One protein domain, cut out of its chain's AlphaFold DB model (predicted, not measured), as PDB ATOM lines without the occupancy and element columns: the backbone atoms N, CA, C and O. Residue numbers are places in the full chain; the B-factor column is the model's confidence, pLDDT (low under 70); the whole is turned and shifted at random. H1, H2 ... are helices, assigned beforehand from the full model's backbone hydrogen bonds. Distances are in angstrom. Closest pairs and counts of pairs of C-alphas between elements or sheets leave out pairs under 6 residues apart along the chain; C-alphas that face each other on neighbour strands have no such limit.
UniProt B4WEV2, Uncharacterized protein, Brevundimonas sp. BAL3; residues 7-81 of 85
ATOM      1  N   ARG A   7      51.515  -6.096 -75.253       71.44
ATOM      2  CA  ARG A   7      50.683  -7.174 -74.715       71.44
ATOM      3  C   ARG A   7      50.269  -8.201 -75.768       71.44
ATOM      4  O   ARG A   7      50.385  -9.387 -75.484       71.44
ATOM      5  N   ALA A   8      49.884  -7.789 -76.974       77.62
ATOM      6  CA  ALA A   8      49.519  -8.702 -78.060       77.62
ATOM      7  C   ALA A   8      50.672  -9.649 -78.429       77.62
ATOM      8  O   ALA A   8      50.447 -10.828 -78.679       77.62
ATOM      9  N   ALA A   9      51.916  -9.161 -78.378       76.69
ATOM     10  CA  ALA A   9      53.106  -9.969 -78.646       76.69
ATOM     11  C   ALA A   9      53.413 -11.012 -77.550       76.69
ATOM     12  O   ALA A   9      54.184 -11.940 -77.788       76.69
ATOM     13  N   SER A  10      52.835 -10.864 -76.352       84.81
ATOM     14  CA  SER A  10      53.059 -11.761 -75.205       84.81
ATOM     15  C   SER A  10      51.964 -12.811 -74.986       84.81
ATOM     16  O   SER A  10      52.160 -13.725 -74.185       84.81
ATOM     17  N   LEU A  11      50.822 -12.692 -75.675       87.50
ATOM     18  CA  LEU A  11      49.669 -13.583 -75.513       87.50
ATOM     19  C   LEU A  11      49.825 -14.862 -76.343       87.50
ATOM     20  O   LEU A  11      50.383 -14.846 -77.443       87.50
ATOM     21  N   LYS A  12      49.297 -15.988 -75.845       91.19
ATOM     22  CA  LYS A  12      49.162 -17.199 -76.668       91.19
ATOM     23  C   LYS A  12      48.054 -17.005 -77.699       91.19
ATOM     24  O   LYS A  12      47.185 -16.160 -77.536       91.19
ATOM     25  N   LYS A  13      48.061 -17.830 -78.751       89.94
ATOM     26  CA  LYS A  13      47.123 -17.728 -79.881       89.94
ATOM     27  C   LYS A  13      45.659 -17.610 -79.440       89.94
ATOM     28  O   LYS A  13      44.976 -16.717 -79.918       89.94
ATOM     29  N   ASP A  14      45.192 -18.488 -78.555       93.94
ATOM     30  CA  ASP A  14      43.780 -18.491 -78.148       93.94
ATOM     31  C   ASP A  14      43.441 -17.238 -77.321       93.94
ATOM     32  O   ASP A  14      42.462 -16.559 -77.600       93.94
ATOM     33  N   GLU A  15      44.336 -16.838 -76.413       90.69
ATOM     34  CA  GLU A  15      44.197 -15.604 -75.624       90.69
ATOM     35  C   GLU A  15      44.227 -14.344 -76.507       90.69
ATOM     36  O   GLU A  15      43.532 -13.367 -76.239       90.69
ATOM     37  N   LEU A  16      45.022 -14.359 -77.581       92.69
ATOM     38  CA  LEU A  16      45.072 -13.284 -78.565       92.69
ATOM     39  C   LEU A  16      43.774 -13.210 -79.377       92.69
ATOM     40  O   LEU A  16      43.322 -12.109 -79.672       92.69
ATOM     41  N   VAL A  17      43.177 -14.350 -79.736       91.94
ATOM     42  CA  VAL A  17      41.899 -14.401 -80.467       91.94
ATOM     43  C   VAL A  17      40.772 -13.819 -79.617       91.94
ATOM     44  O   VAL A  17      40.055 -12.943 -80.104       91.94
ATOM     45  N   ASP A  18      40.665 -14.234 -78.355       92.50
ATOM     46  CA  ASP A  18      39.661 -13.702 -77.426       92.50
ATOM     47  C   ASP A  18      39.852 -12.192 -77.224       92.50
ATOM     48  O   ASP A  18      38.916 -11.403 -77.363       92.50
ATOM     49  N   TRP A  19      41.096 -11.761 -77.012       88.31
ATOM     50  CA  TRP A  19      41.416 -10.347 -76.854       88.31
ATOM     51  C   TRP A  19      41.119  -9.523 -78.116       88.31
ATOM     52  O   TRP A  19      40.562  -8.430 -78.016       88.31
ATOM     53  N   VAL A  20      41.444 -10.018 -79.315       89.25
ATOM     54  CA  VAL A  20      41.112  -9.332 -80.577       89.25
ATOM     55  C   VAL A  20      39.600  -9.226 -80.752       89.25
ATOM     56  O   VAL A  20      39.137  -8.176 -81.189       89.25
ATOM     57  N   ALA A  21      38.823 -10.245 -80.373       86.50
ATOM     58  CA  ALA A  21      37.364 -10.169 -80.397       86.50
ATOM     59  C   ALA A  21      36.837  -9.065 -79.461       86.50
ATOM     60  O   ALA A  21      35.994  -8.265 -79.867       86.50
ATOM     61  N   GLU A  22      37.391  -8.939 -78.252       85.25
ATOM     62  CA  GLU A  22      37.064  -7.846 -77.326       85.25
ATOM     63  C   GLU A  22      37.456  -6.463 -77.880       85.25
ATOM     64  O   GLU A  22      36.690  -5.500 -77.778       85.25
ATOM     65  N   GLN A  23      38.635  -6.339 -78.503       85.88
ATOM     66  CA  GLN A  23      39.084  -5.086 -79.126       85.88
ATOM     67  C   GLN A  23      38.278  -4.722 -80.378       85.88
ATOM     68  O   GLN A  23      38.079  -3.536 -80.651       85.88
ATOM     69  N   ALA A  24      37.831  -5.721 -81.139       82.69
ATOM     70  CA  ALA A  24      36.949  -5.557 -82.287       82.69
ATOM     71  C   ALA A  24      35.544  -5.137 -81.853       82.69
ATOM     72  O   ALA A  24      34.958  -4.273 -82.488       82.69
ATOM     73  N   ALA A  25      35.029  -5.666 -80.741       80.00
ATOM     74  CA  ALA A  25      33.753  -5.230 -80.177       80.00
ATOM     75  C   ALA A  25      33.821  -3.807 -79.591       80.00
ATOM     76  O   ALA A  25      32.846  -3.063 -79.629       80.00
ATOM     77  N   SER A  26      34.980  -3.416 -79.053       77.31
ATOM     78  CA  SER A  26      35.179  -2.114 -78.398       77.31
ATOM     79  C   SER A  26      35.457  -0.957 -79.364       77.31
ATOM     80  O   SER A  26      35.502   0.198 -78.942       77.31
ATOM     81  N   ARG A  27      35.717  -1.240 -80.642       75.25
ATOM     82  CA  ARG A  27      36.084  -0.238 -81.650       75.25
ATOM     83  C   ARG A  27      35.263  -0.457 -82.914       75.25
ATOM     84  O   ARG A  27      34.975  -1.583 -83.284       75.25
ATOM     85  N   THR A  28      34.962   0.611 -83.638       72.81
ATOM     86  CA  THR A  28      34.370   0.503 -84.976       72.81
ATOM     87  C   THR A  28      35.503   0.383 -85.998       72.81
ATOM     88  O   THR A  28      36.216   1.353 -86.240       72.81
ATOM     89  N   TRP A  29      35.728  -0.820 -86.542       71.56
ATOM     90  CA  TRP A  29      36.858  -1.109 -87.452       71.56
ATOM     91  C   TRP A  29      36.550  -0.870 -88.937       71.56
ATOM     92  O   TRP A  29      37.465  -0.875 -89.756       71.56
ATOM     93  N   ALA A  30      35.287  -0.640 -89.285       76.38
ATOM     94  CA  ALA A  30      34.871  -0.253 -90.625       76.38
ATOM     95  C   ALA A  30      33.717   0.753 -90.524       76.38
ATOM     96  O   ALA A  30      32.858   0.574 -89.652       76.38
ATOM     97  N   PRO A  31      33.677   1.786 -91.383       73.06
ATOM     98  CA  PRO A  31      32.504   2.646 -91.487       73.06
ATOM     99  C   PRO A  31      31.277   1.806 -91.859       73.06
ATOM    100  O   PRO A  31      31.407   0.730 -92.451       73.06
ATOM    101  N   ALA A  32      30.089   2.288 -91.487       72.00
ATOM    102  CA  ALA A  32      28.834   1.549 -91.627       72.00
ATOM    103  C   ALA A  32      28.630   1.015 -93.053       72.00
ATOM    104  O   ALA A  32      28.377  -0.175 -93.235       72.00
ATOM    105  N   CYS A  33      28.896   1.870 -94.043       71.81
ATOM    106  CA  CYS A  33      28.788   1.580 -95.470       71.81
ATOM    107  C   CYS A  33      29.732   0.478 -95.990       71.81
ATOM    108  O   CYS A  33      29.531  -0.017 -97.097       71.81
ATOM    109  N   LEU A  34      30.755   0.082 -95.220       77.38
ATOM    110  CA  LEU A  34      31.733  -0.951 -95.588       77.38
ATOM    111  C   LEU A  34      31.692  -2.180 -94.665       77.38
ATOM    112  O   LEU A  34      32.517  -3.085 -94.806       77.38
ATOM    113  N   SER A  35      30.759  -2.241 -93.713       77.38
ATOM    114  CA  SER A  35      30.642  -3.380 -92.803       77.38
ATOM    115  C   SER A  35      29.903  -4.547 -93.461       77.38
ATOM    116  O   SER A  35      28.776  -4.400 -93.915       77.38
ATOM    117  N   TRP A  36      30.514  -5.736 -93.469       76.25
ATOM    118  CA  TRP A  36      29.875  -6.963 -93.980       76.25
ATOM    119  C   TRP A  36      29.026  -7.681 -92.924       76.25
ATOM    120  O   TRP A  36      28.244  -8.571 -93.245       76.25
ATOM    121  N   SER A  37      29.204  -7.326 -91.652       77.06
ATOM    122  CA  SER A  37      28.458  -7.884 -90.523       77.06
ATOM    123  C   SER A  37      27.193  -7.094 -90.194       77.06
ATOM    124  O   SER A  37      26.332  -7.610 -89.483       77.06
ATOM    125  N   ARG A  38      27.089  -5.848 -90.671       71.38
ATOM    126  CA  ARG A  38      25.917  -4.994 -90.464       71.38
ATOM    127  C   ARG A  38      24.852  -5.345 -91.491       71.38
ATOM    128  O   ARG A  38      25.162  -5.533 -92.668       71.38
ATOM    129  N   ARG A  39      23.600  -5.460 -91.053       73.12
ATOM    130  CA  ARG A  39      22.493  -5.637 -91.985       73.12
ATOM    131  C   ARG A  39      22.070  -4.276 -92.545       73.12
ATOM    132  O   ARG A  39      22.150  -3.286 -91.822       73.12
ATOM    133  N   PRO A  40      21.591  -4.207 -93.797       67.31
ATOM    134  CA  PRO A  40      21.130  -2.953 -94.394       67.31
ATOM    135  C   PRO A  40      20.007  -2.276 -93.592       67.31
ATOM    136  O   PRO A  40      19.890  -1.058 -93.603       67.31
ATOM    137  N   GLU A  41      19.185  -3.054 -92.881       70.12
ATOM    138  CA  GLU A  41      18.140  -2.534 -91.992       70.12
ATOM    139  C   GLU A  41      18.658  -1.844 -90.717       70.12
ATOM    140  O   GLU A  41      17.891  -1.131 -90.073       70.12
ATOM    141  N   ASP A  42      19.934  -2.018 -90.362       68.50
ATOM    142  CA  ASP A  42      20.545  -1.386 -89.188       68.50
ATOM    143  C   ASP A  42      21.110   0.013 -89.507       68.50
ATOM    144  O   ASP A  42      21.629   0.677 -88.610       68.50
ATOM    145  N   ASP A  43      21.081   0.462 -90.767       62.69
ATOM    146  CA  ASP A  43      21.537   1.791 -91.205       62.69
ATOM    147  C   ASP A  43      20.483   2.869 -90.895       62.69
ATOM    148  O   ASP A  43      19.790   3.399 -91.766       62.69
ATOM    149  N   GLU A  44      20.336   3.204 -89.615       62.59
ATOM    150  CA  GLU A  44      19.726   4.475 -89.233       62.59
ATOM    151  C   GLU A  44      20.771   5.583 -89.474       62.59
ATOM    152  O   GLU A  44      21.894   5.469 -88.969       62.59
ATOM    153  N   PRO A  45      20.474   6.618 -90.284       57.81
ATOM    154  CA  PRO A  45      21.475   7.604 -90.674       57.81
ATOM    155  C   PRO A  45      21.940   8.412 -89.457       57.81
ATOM    156  O   PRO A  45      21.172   9.194 -88.892       57.81
ATOM    157  N   ASP A  46      23.207   8.242 -89.075       60.59
ATOM    158  CA  ASP A  46      23.874   9.089 -88.086       60.59
ATOM    159  C   ASP A  46      24.240  10.433 -88.747       60.59
ATOM    160  O   ASP A  46      25.062  10.458 -89.669       60.59
ATOM    161  N   PRO A  47      23.672  11.573 -88.305       53.41
ATOM    162  CA  PRO A  47      23.989  12.885 -88.869       53.41
ATOM    163  C   PRO A  47      25.454  13.320 -88.660       53.41
ATOM    164  O   PRO A  47      25.840  14.376 -89.163       53.41
ATOM    165  N   GLY A  48      26.265  12.553 -87.919       56.81
ATOM    166  CA  GLY A  48      27.703  12.773 -87.739       56.81
ATOM    167  C   GLY A  48      28.623  12.104 -88.773       56.81
ATOM    168  O   GLY A  48      29.801  12.458 -88.818       56.81
ATOM    169  N   ASP A  49      28.126  11.192 -89.618       53.66
ATOM    170  CA  ASP A  49      28.938  10.395 -90.563       53.66
ATOM    171  C   ASP A  49      29.153  11.104 -91.919       53.66
ATOM    172  O   ASP A  49      29.040  10.523 -92.994       53.66
ATOM    173  N   LEU A  50      29.438  12.410 -91.883       50.78
ATOM    174  CA  LEU A  50      29.843  13.207 -93.052       50.78
ATOM    175  C   LEU A  50      31.330  13.570 -92.986       50.78
ATOM    176  O   LEU A  50      31.730  14.695 -93.289       50.78
ATOM    177  N   THR A  51      32.184  12.631 -92.578       48.69
ATOM    178  CA  THR A  51      33.621  12.782 -92.828       48.69
ATOM    179  C   THR A  51      33.893  12.593 -94.314       48.69
ATOM    180  O   THR A  51      34.010  11.469 -94.790       48.69
ATOM    181  N   GLU A  52      33.964  13.729 -95.017       51.56
ATOM    182  CA  GLU A  52      34.540  13.953 -96.346       51.56
ATOM    183  C   GLU A  52      35.475  12.814 -96.781       51.56
ATOM    184  O   GLU A  52      36.643  12.745 -96.385       51.56
ATOM    185  N   ALA A  53      34.948  11.917 -97.616       53.72
ATOM    186  CA  ALA A  53      35.743  10.962 -98.364       53.72
ATOM    187  C   ALA A  53      36.565  11.742 -99.400       53.72
ATOM    188  O   ALA A  53      36.171  11.904-100.552       53.72
ATOM    189  N   GLY A  54      37.710  12.265 -98.965       51.59
ATOM    190  CA  GLY A  54      38.755  12.765 -99.845       51.59
ATOM    191  C   GLY A  54      39.349  11.608-100.642       51.59
ATOM    192  O   GLY A  54      40.320  10.990-100.210       51.59
ATOM    193  N   GLY A  55      38.744  11.316-101.789       39.53
ATOM    194  CA  GLY A  55      39.246  10.418-102.820       39.53
ATOM    195  C   GLY A  55      38.971  11.047-104.178       39.53
ATOM    196  O   GLY A  55      37.848  11.009-104.665       39.53
ATOM    197  N   ASP A  56      40.002  11.680-104.724       41.31
ATOM    198  CA  ASP A  56      40.091  12.235-106.072       41.31
ATOM    199  C   ASP A  56      39.511  11.256-107.115       41.31
ATOM    200  O   ASP A  56      39.988  10.131-107.258       41.31
ATOM    201  N   GLY A  57      38.458  11.674-107.817       44.59
ATOM    202  CA  GLY A  57      38.108  11.136-109.133       44.59
ATOM    203  C   GLY A  57      38.551  12.150-110.193       44.59
ATOM    204  O   GLY A  57      38.549  13.344-109.880       44.59
ATOM    205  N   PRO A  58      38.876  11.748-111.437       49.25
ATOM    206  CA  PRO A  58      38.296  10.602-112.143       49.25
ATOM    207  C   PRO A  58      39.333   9.710-112.862       49.25
ATOM    208  O   PRO A  58      40.227  10.223-113.528       49.25
ATOM    209  N   ASP A  59      39.129   8.391-112.865       45.84
ATOM    210  CA  ASP A  59      39.513   7.594-114.036       45.84
ATOM    211  C   ASP A  59      38.232   7.166-114.746       45.84
ATOM    212  O   ASP A  59      37.306   6.597-114.166       45.84
ATOM    213  N   ALA A  60      38.146   7.615-115.989       52.94
ATOM    214  CA  ALA A  60      37.004   7.482-116.860       52.94
ATOM    215  C   ALA A  60      36.945   6.070-117.456       52.94
ATOM    216  O   ALA A  60      37.964   5.556-117.900       52.94
ATOM    217  N   ASP A  61      35.729   5.519-117.508       53.28
ATOM    218  CA  ASP A  61      35.232   4.595-118.536       53.28
ATOM    219  C   ASP A  61      36.245   3.583-119.117       53.28
ATOM    220  O   ASP A  61      36.729   3.750-120.239       53.28
ATOM    221  N   ASP A  62      36.456   2.462-118.420       54.91
ATOM    222  CA  ASP A  62      36.672   1.186-119.110       54.91
ATOM    223  C   ASP A  62      35.408   0.314-118.953       54.91
ATOM    224  O   ASP A  62      35.101  -0.154-117.850       54.91
ATOM    225  N   PRO A  63      34.606   0.120-120.017       54.97
ATOM    226  CA  PRO A  63      33.383  -0.674-119.948       54.97
ATOM    227  C   PRO A  63      33.626  -2.191-119.827       54.97
ATOM    228  O   PRO A  63      32.644  -2.937-119.778       54.97
ATOM    229  N   ASP A  64      34.878  -2.664-119.779       59.09
ATOM    230  CA  ASP A  64      35.217  -4.093-119.689       59.09
ATOM    231  C   ASP A  64      35.757  -4.522-118.306       59.09
ATOM    232  O   ASP A  64      35.926  -5.709-118.020       59.09
ATOM    233  N   GLU A  65      35.961  -3.584-117.377       60.38
ATOM    234  CA  GLU A  65      36.597  -3.867-116.086       60.38
ATOM    235  C   GLU A  65      35.565  -4.069-114.959       60.38
ATOM    236  O   GLU A  65      35.391  -3.254-114.058       60.38
ATOM    237  N   GLY A  66      34.818  -5.180-114.999       61.09
ATOM    238  CA  GLY A  66      33.915  -5.490-113.877       61.09
ATOM    239  C   GLY A  66      33.053  -6.744-113.956       61.09
ATOM    240  O   GLY A  66      32.513  -7.175-112.936       61.09
ATOM    241  N   ARG A  67      32.922  -7.391-115.117       61.47
ATOM    242  CA  ARG A  67      32.249  -8.700-115.202       61.47
ATOM    243  C   ARG A  67      33.271  -9.825-115.243       61.47
ATOM    244  O   ARG A  67      33.467 -10.471-116.266       61.47
ATOM    245  N   GLY A  68      33.882 -10.102-114.093       60.06
ATOM    246  CA  GLY A  68      34.630 -11.338-113.875       60.06
ATOM    247  C   GLY A  68      33.695 -12.545-113.969       60.06
ATOM    248  O   GLY A  68      33.098 -12.956-112.977       60.06
ATOM    249  N   GLY A  69      33.519 -13.097-115.169       75.56
ATOM    250  CA  GLY A  69      32.816 -14.358-115.362       75.56
ATOM    251  C   GLY A  69      33.674 -15.501-114.830       75.56
ATOM    252  O   GLY A  69      34.717 -15.812-115.400       75.56
ATOM    253  N   PHE A  70      33.253 -16.138-113.740       75.62
ATOM    254  CA  PHE A  70      33.931 -17.334-113.251       75.62
ATOM    255  C   PHE A  70      33.555 -18.525-114.138       75.62
ATOM    256  O   PHE A  70      32.378 -18.852-114.291       75.62
ATOM    257  N   VAL A  71      34.556 -19.192-114.717       87.62
ATOM    258  CA  VAL A  71      34.351 -20.461-115.424       87.62
ATOM    259  C   VAL A  71      34.174 -21.562-114.383       87.62
ATOM    260  O   VAL A  71      35.110 -21.902-113.658       87.62
ATOM    261  N   VAL A  72      32.972 -22.133-114.311       88.50
ATOM    262  CA  VAL A  72      32.711 -23.315-113.482       88.50
ATOM    263  C   VAL A  72      33.342 -24.526-114.163       88.50
ATOM    264  O   VAL A  72      33.016 -24.861-115.300       88.50
ATOM    265  N   THR A  73      34.281 -25.178-113.479       92.75
ATOM    266  CA  THR A  73      34.854 -26.443-113.954       92.75
ATOM    267  C   THR A  73      33.865 -27.589-113.715       92.75
ATOM    268  O   THR A  73      33.048 -27.492-112.797       92.75
ATOM    269  N   PRO A  74      33.972 -28.723-114.434       92.56
ATOM    270  CA  PRO A  74      33.140 -29.899-114.159       92.56
ATOM    271  C   PRO A  74      33.212 -30.374-112.696       92.56
ATOM    272  O   PRO A  74      32.231 -30.866-112.145       92.56
ATOM    273  N   ALA A  75      34.363 -30.191-112.037       90.44
ATOM    274  CA  ALA A  75      34.521 -30.483-110.612       90.44
ATOM    275  C   ALA A  75      33.734 -29.505-109.722       90.44
ATOM    276  O   ALA A  75      33.134 -29.922-108.735       90.44
ATOM    277  N   GLY A  76      33.713 -28.217-110.080       89.25
ATOM    278  CA  GLY A  76      32.890 -27.212-109.408       89.25
ATOM    279  C   GLY A  76      31.396 -27.479-109.582       89.25
ATOM    280  O   GLY A  76      30.648 -27.373-108.619       89.25
ATOM    281  N   GLU A  77      30.969 -27.903-110.774       90.81
ATOM    282  CA  GLU A  77      29.578 -28.294-111.033       90.81
ATOM    283  C   GLU A  77      29.164 -29.502-110.181       90.81
ATOM    284  O   GLU A  77      28.138 -29.457-109.507       90.81
ATOM    285  N   ALA A  78      30.002 -30.545-110.116       88.44
ATOM    286  CA  ALA A  78      29.739 -31.730-109.299       88.44
ATOM    287  C   ALA A  78      29.619 -31.419-107.794       88.44
ATOM    288  O   ALA A  78      28.849 -32.076-107.097       88.44
ATOM    289  N   ALA A  79      30.348 -30.417-107.294       86.69
ATOM    290  CA  ALA A  79      30.282 -29.986-105.896       86.69
ATOM    291  C   ALA A  79      28.995 -29.214-105.550       86.69
ATOM    292  O   ALA A  79      28.640 -29.117-104.376       86.69
ATOM    293  N   LEU A  80      28.306 -28.658-106.553       83.25
ATOM    294  CA  LEU A  80      27.074 -27.882-106.381       83.25
ATOM    295  C   LEU A  80      25.807 -28.735-106.470       83.25
ATOM    296  O   LEU A  80      24.733 -28.259-106.098       83.25
ATOM    297  N   ILE A  81      25.905 -29.977-106.952       83.38
ATOM    298  CA  ILE A  81      24.774 -30.902-106.954       83.38
ATOM    299  C   ILE A  81      24.460 -31.215-105.485       83.38
ATOM    300  O   ILE A  81      25.308 -31.801-104.803       83.38
TER     301      ILE A  81
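What this domain is: This is residues 7 to 81 of the 85 residues of an uncharacterized protein of Brevundimonas sp. BAL3 (UniProt B4WEV2). This domain has little regular structure: a helix near each end of the printed part, H1 and H2, with a long open link that loops away from H1, makes a loose curl at residues 31 to 49 and swings in a wide arc to H2. The two helices do not come together in a core. The printed part has 75 residues, and its two named helices, H1 then H2, hold only 20 of them; the class is all helix, with no named strand. It is extended, with a radius of gyration of the C-alphas of 20.6 A and spans of 46 by 40 by 29 A.

How they stand to each other: H1, residues 13 to 25, and H2, residues 74 to 80, are apart, with no C-alpha of the one within 8 A of the other. Residues 21 to 30, of which 21 to 25 belong to H1, stand free, as do residues 34 to 39 and residues 50 to 81, of which 74 to 80 belong to H2. In both helices every O i to N i+4 pair is within hydrogen-bond range.

Where its parts are: H1 runs 18.3 A from C-alpha 13 at (47.123, -17.728, -79.881). H2 runs 10.1 A and ends with C-alpha 80 at (27.074, -27.882, -106.381).

The domain as a whole: The C-alphas farthest apart, those of Pro 47 and Pro 74, are 50.5 A apart. The printed part has no cut. The link from H1 to H2, 48 residues, is long. Confidence is low, with pLDDT under 70, at residue 40 and residues 42 to 68.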